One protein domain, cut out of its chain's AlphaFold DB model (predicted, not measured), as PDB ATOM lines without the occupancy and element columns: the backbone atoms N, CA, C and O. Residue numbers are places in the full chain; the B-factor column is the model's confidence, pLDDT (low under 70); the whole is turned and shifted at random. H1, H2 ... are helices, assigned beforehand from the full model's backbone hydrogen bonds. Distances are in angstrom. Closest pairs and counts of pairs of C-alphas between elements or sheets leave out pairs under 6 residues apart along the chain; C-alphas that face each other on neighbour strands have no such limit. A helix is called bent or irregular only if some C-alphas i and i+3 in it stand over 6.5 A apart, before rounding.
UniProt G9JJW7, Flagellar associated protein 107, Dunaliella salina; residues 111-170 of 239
ATOM      1  N   PHE A 111      95.952 146.384 167.016       89.69
ATOM      2  CA  PHE A 111      95.249 145.465 166.133       89.69
ATOM      3  C   PHE A 111      93.816 145.349 166.632       89.69
ATOM      4  O   PHE A 111      93.552 144.717 167.655       89.69
ATOM      5  N   TYR A 112      92.888 146.015 165.954       88.25
ATOM      6  CA  TYR A 112      91.491 146.037 166.375       88.25
ATOM      7  C   TYR A 112      90.601 145.119 165.531       88.25
ATOM      8  O   TYR A 112      89.428 144.933 165.866       88.25
ATOM      9  N   ALA A 113      91.127 144.540 164.452       87.94
ATOM     10  CA  ALA A 113      90.421 143.565 163.633       87.94
ATOM     11  C   ALA A 113      90.357 142.191 164.319       87.94
ATOM     12  O   ALA A 113      91.332 141.725 164.904       87.94
ATOM     13  N   THR A 114      89.209 141.519 164.222       89.38
ATOM     14  CA  THR A 114      89.076 140.114 164.632       89.38
ATOM     15  C   THR A 114      88.990 139.216 163.404       89.38
ATOM     16  O   THR A 114      88.471 139.625 162.364       89.38
ATOM     17  N   MET A 115      89.440 137.965 163.528       88.81
ATOM     18  CA  MET A 115      89.371 136.991 162.430       88.81
ATOM     19  C   MET A 115      87.942 136.825 161.899       88.81
ATOM     20  O   MET A 115      87.740 136.747 160.695       88.81
ATOM     21  N   ASN A 116      86.936 136.840 162.780       89.44
ATOM     22  CA  ASN A 116      85.532 136.744 162.378       89.44
ATOM     23  C   ASN A 116      85.116 137.919 161.471       89.44
ATOM     24  O   ASN A 116      84.504 137.719 160.427       89.44
ATOM     25  N   GLN A 117      85.519 139.144 161.828       87.31
ATOM     26  CA  GLN A 117      85.230 140.337 161.027       87.31
ATOM     27  C   GLN A 117      85.928 140.313 159.664       87.31
ATOM     28  O   GLN A 117      85.342 140.752 158.682       87.31
ATOM     29  N   LEU A 118      87.157 139.799 159.584       86.62
ATOM     30  CA  LEU A 118      87.904 139.702 158.323       86.62
ATOM     31  C   LEU A 118      87.382 138.558 157.433       86.62
ATOM     32  O   LEU A 118      87.199 138.706 156.223       86.62
ATOM     33  N   ALA A 119      87.083 137.407 158.038       87.44
ATOM     34  CA  ALA A 119      86.654 136.210 157.329       87.44
ATOM     35  C   ALA A 119      85.191 136.265 156.871       87.44
ATOM     36  O   ALA A 119      84.896 135.735 155.804       87.44
ATOM     37  N   TYR A 120      84.298 136.916 157.620       86.50
ATOM     38  CA  TYR A 120      82.851 136.927 157.351       86.50
ATOM     39  C   TYR A 120      82.244 138.331 157.242       86.50
ATOM     40  O   TYR A 120      81.027 138.468 157.132       86.50
ATOM     41  N   GLY A 121      83.071 139.376 157.270       83.31
ATOM     42  CA  GLY A 121      82.632 140.742 157.011       83.31
ATOM     43  C   GLY A 121      82.146 140.959 155.572       83.31
ATOM     44  O   GLY A 121      82.151 140.029 154.760       83.31
ATOM     45  N   PRO A 122      81.724 142.192 155.241       79.75
ATOM     46  CA  PRO A 122      81.269 142.539 153.898       79.75
ATOM     47  C   PRO A 122      82.359 142.220 152.871       79.75
ATOM     48  O   PRO A 122      83.434 142.815 152.897       79.75
ATOM     49  N   LYS A 123      82.071 141.254 151.994       75.94
ATOM     50  CA  LYS A 123      83.034 140.725 151.028       75.94
ATOM     51  C   LYS A 123      83.175 141.628 149.814       75.94
ATOM     52  O   LYS A 123      82.169 142.054 149.245       75.94
ATOM     53  N   GLN A 124      84.411 141.868 149.392       74.12
ATOM     54  CA  GLN A 124      84.719 142.511 148.119       74.12
ATOM     55  C   GLN A 124      85.204 141.476 147.101       74.12
ATOM     56  O   GLN A 124      85.680 140.386 147.431       74.12
ATOM     57  N   HIS A 125      85.029 141.791 145.821       73.50
ATOM     58  CA  HIS A 125      85.528 140.926 144.761       73.50
ATOM     59  C   HIS A 125      87.063 140.917 144.784       73.50
ATOM     60  O   HIS A 125      87.680 141.977 144.722       73.50
ATOM     61  N   GLY A 126      87.667 139.728 144.864       81.12
ATOM     62  CA  GLY A 126      89.118 139.575 145.011       81.12
ATOM     63  C   GLY A 126      89.610 139.484 146.458       81.12
ATOM     64  O   GLY A 126      90.819 139.542 146.672       81.12
ATOM     65  N   ASP A 127      88.708 139.321 147.434       80.94
ATOM     66  CA  ASP A 127      89.101 139.132 148.830       80.94
ATOM     67  C   ASP A 127      90.066 137.947 148.995       80.94
ATOM     68  O   ASP A 127      89.833 136.860 148.445       80.94
ATOM     69  N   PRO A 128      91.149 138.130 149.767       83.12
ATOM     70  CA  PRO A 128      92.141 137.093 149.948       83.12
ATOM     71  C   PRO A 128      91.594 135.969 150.845       83.12
ATOM     72  O   PRO A 128      90.572 136.096 151.528       83.12
ATOM     73  N   ARG A 129      92.266 134.815 150.808       87.25
ATOM     74  CA  ARG A 129      91.874 133.630 151.583       87.25
ATOM     75  C   ARG A 129      92.005 133.889 153.088       87.25
ATOM     76  O   ARG A 129      92.783 134.729 153.515       87.25
ATOM     77  N   VAL A 130      91.257 133.155 153.912       88.19
ATOM     78  CA  VAL A 130      91.201 133.396 155.371       88.19
ATOM     79  C   VAL A 130      92.559 133.220 156.065       88.19
ATOM     80  O   VAL A 130      92.860 133.937 157.016       88.19
ATOM     81  N   ASP A 131      93.390 132.300 155.574       88.94
ATOM     82  CA  ASP A 131      94.761 132.074 156.046       88.94
ATOM     83  C   ASP A 131      95.653 133.316 155.889       88.94
ATOM     84  O   ASP A 131      96.517 133.553 156.731       88.94
ATOM     85  N   THR A 132      95.379 134.162 154.891       89.38
ATOM     86  CA  THR A 132      96.144 135.395 154.648       89.38
ATOM     87  C   THR A 132      96.031 136.443 155.752       89.38
ATOM     88  O   THR A 132      96.859 137.344 155.844       89.38
ATOM     89  N   PHE A 133      95.033 136.320 156.629       90.19
ATOM     90  CA  PHE A 133      94.835 137.222 157.761       90.19
ATOM     91  C   PHE A 133      95.584 136.787 159.029       90.19
ATOM     92  O   PHE A 133      95.478 137.451 160.060       90.19
ATOM     93  N   MET A 134      96.296 135.656 158.997       92.44
ATOM     94  CA  MET A 134      97.038 135.131 160.145       92.44
ATOM     95  C   MET A 134      98.503 135.583 160.127       92.44
ATOM     96  O   MET A 134      99.129 135.657 159.076       92.44
ATOM     97  N   TRP A 135      99.079 135.826 161.306       92.94
ATOM     98  CA  TRP A 135     100.523 136.031 161.443       92.94
ATOM     99  C   TRP A 135     101.243 134.688 161.323       92.94
ATOM    100  O   TRP A 135     100.968 133.765 162.092       92.94
ATOM    101  N   THR A 136     102.150 134.573 160.355       92.94
ATOM    102  CA  THR A 136     102.834 133.312 160.014       92.94
ATOM    103  C   THR A 136     104.330 133.333 160.324       92.94
ATOM    104  O   THR A 136     104.974 132.286 160.300       92.94
ATOM    105  N   GLY A 137     104.900 134.509 160.606       91.19
ATOM    106  CA  GLY A 137     106.341 134.713 160.769       91.19
ATOM    107  C   GLY A 137     107.080 134.929 159.445       91.19
ATOM    108  O   GLY A 137     108.301 135.094 159.439       91.19
ATOM    109  N   GLN A 138     106.374 134.930 158.308       91.38
ATOM    110  CA  GLN A 138     106.949 135.249 157.005       91.38
ATOM    111  C   GLN A 138     106.730 136.725 156.681       91.38
ATOM    112  O   GLN A 138     105.618 137.134 156.366       91.38
ATOM    113  N   ASN A 139     107.810 137.513 156.646       91.06
ATOM    114  CA  ASN A 139     107.745 138.974 156.490       91.06
ATOM    115  C   ASN A 139     106.884 139.445 155.294       91.06
ATOM    116  O   ASN A 139     106.117 140.392 155.409       91.06
ATOM    117  N   ARG A 140     106.954 138.756 154.143       90.19
ATOM    118  CA  ARG A 140     106.141 139.112 152.961       90.19
ATOM    119  C   ARG A 140     104.640 138.918 153.176       90.19
ATOM    120  O   ARG A 140     103.857 139.681 152.629       90.19
ATOM    121  N   HIS A 141     104.265 137.882 153.914       90.38
ATOM    122  CA  HIS A 141     102.877 137.577 154.232       90.38
ATOM    123  C   HIS A 141     102.367 138.511 155.329       90.38
ATOM    124  O   HIS A 141     101.339 139.162 155.182       90.38
ATOM    125  N   ASP A 142     103.153 138.623 156.394       91.62
ATOM    126  CA  ASP A 142     102.867 139.404 157.590       91.62
ATOM    127  C   ASP A 142     102.726 140.905 157.272       91.62
ATOM    128  O   ASP A 142     101.855 141.574 157.820       91.62
ATOM    129  N   ALA A 143     103.482 141.426 156.297       89.25
ATOM    130  CA  ALA A 143     103.317 142.795 155.796       89.25
ATOM    131  C   ALA A 143     101.949 143.061 155.135       89.25
ATOM    132  O   ALA A 143     101.533 144.214 155.029       89.25
ATOM    133  N   GLY A 144     101.262 142.015 154.664       87.44
ATOM    134  CA  GLY A 144      99.938 142.102 154.049       87.44
ATOM    135  C   GLY A 144      98.777 141.914 155.028       87.44
ATOM    136  O   GLY A 144      97.625 142.069 154.621       87.44
ATOM    137  N   VAL A 145      99.046 141.582 156.297       89.94
ATOM    138  CA  VAL A 145      97.993 141.320 157.284       89.94
ATOM    139  C   VAL A 145      97.307 142.638 157.668       89.94
ATOM    140  O   VAL A 145      97.960 143.564 158.160       89.94
ATOM    141  N   PRO A 146      95.980 142.762 157.482       87.56
ATOM    142  CA  PRO A 146      95.264 143.979 157.825       87.56
ATOM    143  C   PRO A 146      95.212 144.160 159.346       87.56
ATOM    144  O   PRO A 146      94.656 143.340 160.077       87.56
ATOM    145  N   LEU A 147      95.748 145.282 159.823       85.62
ATOM    146  CA  LEU A 147      95.786 145.610 161.252       85.62
ATOM    147  C   LEU A 147      94.405 146.019 161.787       85.62
ATOM    148  O   LEU A 147      94.041 145.717 162.925       85.62
ATOM    149  N   ASN A 148      93.629 146.717 160.953       83.44
ATOM    150  CA  ASN A 148      92.350 147.316 161.312       83.44
ATOM    151  C   ASN A 148      91.338 147.173 160.173       83.44
ATOM    152  O   ASN A 148      91.673 147.336 159.002       83.44
ATOM    153  N   THR A 149      90.081 146.915 160.528       77.00
ATOM    154  CA  THR A 149      88.967 146.940 159.580       77.00
ATOM    155  C   THR A 149      88.546 148.387 159.329       77.00
ATOM    156  O   THR A 149      88.103 149.081 160.244       77.00
ATOM    157  N   VAL A 150      88.714 148.862 158.093       66.19
ATOM    158  CA  VAL A 150      88.330 150.220 157.682       66.19
ATOM    159  C   VAL A 150      86.895 150.180 157.156       66.19
ATOM    160  O   VAL A 150      86.622 149.519 156.159       66.19
ATOM    161  N   GLY A 151      85.963 150.857 157.831       63.84
ATOM    162  CA  GLY A 151      84.576 150.945 157.369       63.84
ATOM    163  C   GLY A 151      83.616 151.576 158.375       63.84
ATOM    164  O   GLY A 151      83.819 151.501 159.588       63.84
ATOM    165  N   THR A 152      82.544 152.176 157.853       57.00
ATOM    166  CA  THR A 152      81.447 152.805 158.611       57.00
ATOM    167  C   THR A 152      80.823 151.856 159.635       57.00
ATOM    168  O   THR A 152      80.655 152.253 160.783       57.00
ATOM    169  N   SER A 153      80.640 150.577 159.283       61.69
ATOM    170  CA  SER A 153      80.000 149.569 160.147       61.69
ATOM    171  C   SER A 153      80.659 149.388 161.526       61.69
ATOM    172  O   SER A 153      80.003 149.001 162.491       61.69
ATOM    173  N   ARG A 154      81.958 149.693 161.667       68.12
ATOM    174  CA  ARG A 154      82.662 149.571 162.952       68.12
ATOM    175  C   ARG A 154      82.406 150.762 163.882       68.12
ATOM    176  O   ARG A 154      82.484 150.621 165.102       68.12
ATOM    177  N   MET A 155      82.122 151.931 163.313       78.56
ATOM    178  CA  MET A 155      81.895 153.154 164.075       78.56
ATOM    179  C   MET A 155      80.434 153.324 164.498       78.56
ATOM    180  O   MET A 155      80.196 154.129 165.393       78.56
ATOM    181  N   ASP A 156      79.495 152.536 163.966       83.44
ATOM    182  CA  ASP A 156      78.052 152.630 164.253       83.44
ATOM    183  C   ASP A 156      77.720 152.597 165.752       83.44
ATOM    184  O   ASP A 156      76.910 153.380 166.248       83.44
ATOM    185  N   LEU A 157      78.383 151.728 166.520       88.38
ATOM    186  CA  LEU A 157      78.168 151.680 167.967       88.38
ATOM    187  C   LEU A 157      78.703 152.941 168.652       88.38
ATOM    188  O   LEU A 157      78.056 153.488 169.544       88.38
ATOM    189  N   SER A 158      79.885 153.406 168.243       90.56
ATOM    190  CA  SER A 158      80.509 154.598 168.823       90.56
ATOM    191  C   SER A 158      79.739 155.873 168.484       90.56
ATOM    192  O   SER A 158      79.617 156.745 169.340       90.56
ATOM    193  N   THR A 159      79.172 155.973 167.279       91.06
ATOM    194  CA  THR A 159      78.331 157.097 166.860       91.06
ATOM    195  C   THR A 159      77.008 157.080 167.612       91.06
ATOM    196  O   THR A 159      76.647 158.103 168.184       91.06
ATOM    197  N   THR A 160      76.356 155.918 167.719       93.25
ATOM    198  CA  THR A 160      75.114 155.757 168.493       93.25
ATOM    199  C   THR A 160      75.331 156.103 169.967       93.25
ATOM    200  O   THR A 160      74.559 156.855 170.555       93.25
ATOM    201  N   LYS A 161      76.418 155.613 170.581       96.56
ATOM    202  CA  LYS A 161      76.733 155.919 171.985       96.56
ATOM    203  C   LYS A 161      77.124 157.369 172.203       96.56
ATOM    204  O   LYS A 161      76.734 157.952 173.207       96.56
ATOM    205  N   ARG A 162      77.846 157.968 171.258       95.81
ATOM    206  CA  ARG A 162      78.152 159.397 171.304       95.81
ATOM    207  C   ARG A 162      76.873 160.231 171.233       95.81
ATOM    208  O   ARG A 162      76.736 161.145 172.034       95.81
ATOM    209  N   GLN A 163      75.946 159.912 170.328       94.75
ATOM    210  CA  GLN A 163      74.641 160.582 170.245       94.75
ATOM    211  C   GLN A 163      73.866 160.447 171.558       94.75
ATOM    212  O   GLN A 163      73.432 161.456 172.101       94.75
ATOM    213  N   GLN A 164      73.815 159.240 172.128       95.44
ATOM    214  CA  GLN A 164      73.194 159.005 173.433       95.44
ATOM    215  C   GLN A 164      73.801 159.892 174.538       95.44
ATOM    216  O   GLN A 164      73.068 160.520 175.290       95.44
ATOM    217  N   TRP A 165      75.131 159.974 174.643       96.56
ATOM    218  CA  TRP A 165      75.775 160.812 175.663       96.56
ATOM    219  C   TRP A 165      75.528 162.304 175.458       96.56
ATOM    220  O   TRP A 165      75.452 163.044 176.435       96.56
ATOM    221  N   HIS A 166      75.395 162.751 174.208       95.94
ATOM    222  CA  HIS A 166      74.996 164.124 173.920       95.94
ATOM    223  C   HIS A 166      73.557 164.395 174.371       95.94
ATOM    224  O   HIS A 166      73.318 165.385 175.052       95.94
ATOM    225  N   GLU A 167      72.621 163.490 174.080       91.81
ATOM    226  CA  GLU A 167      71.228 163.608 174.532       91.81
ATOM    227  C   GLU A 167      71.107 163.593 176.064       91.81
ATOM    228  O   GLU A 167      70.321 164.348 176.635       91.81
ATOM    229  N   GLU A 168      71.904 162.764 176.745       91.69
ATOM    230  CA  GLU A 168      71.963 162.717 178.210       91.69
ATOM    231  C   GLU A 168      72.530 164.014 178.806       91.69
ATOM    232  O   GLU A 168      72.040 164.479 179.838       91.69
ATOM    233  N   ALA A 169      73.530 164.618 178.157       93.81
ATOM    234  CA  ALA A 169      74.125 165.881 178.590       93.81
ATOM    235  C   ALA A 169      73.176 167.080 178.404       93.81
ATOM    236  O   ALA A 169      73.128 167.954 179.269       93.81
ATOM    237  N   ASP A 170      72.390 167.092 177.325       90.44
ATOM    238  CA  ASP A 170      71.468 168.183 176.971       90.44
ATOM    239  C   ASP A 170      70.049 168.003 177.559       90.44
ATOM    240  O   ASP A 170      69.084 168.650 177.135       90.44
TER     241      ASP A 170
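This is residues 111 to 170 of the 239 residues of the protein "Flagellar associated protein 107" of Dunaliella salina (UniProt G9JJW7). A small body of loops and three short helices, H1, H2 and H3, has one long arm sticking out: residues 155 to 170, of which 155 to 169 belong to H4. The printed part has 60 residues, with four named helices in the order H1, H2, H3, H4 and no named strand: all helix. It is only just extended, close to loose, with a radius of gyration of the C-alphas of 16.0 A and spans of 52 by 24 by 14 A.

H1, residues 115 to 120, touches H2, residues 130 to 133; their closest C-alphas, of Ala 119 and Val 130, are 5.7 A apart. H2 and H3, residues 139 to 142, are close but not clearly touching, the closest C-alphas, of Thr 132 and His 141, being 7.1 A apart. H4, residues 152 to 169, is apart from H1, H2 and H3. Every O i to N i+4 pair is within hydrogen-bond range in H1, and 12 of 14 in H4; H2 and H3 are too short for one.

H1 begins at C-alpha 115 (89.371, 136.991, 162.430). H4, 25.0 A long, ends at C-alpha 169 (74.125, 165.881, 178.590); it is irregular, C-alphas 154 and 157 being 7.1 A apart, with a kink of 25 degrees near residue 159.

The C-alphas farthest apart, of Gln 138 and Asp 170, are 52.4 A apart. The printed part has no cut and no long link. The model's pLDDT is under 70 at residues 150 to 154.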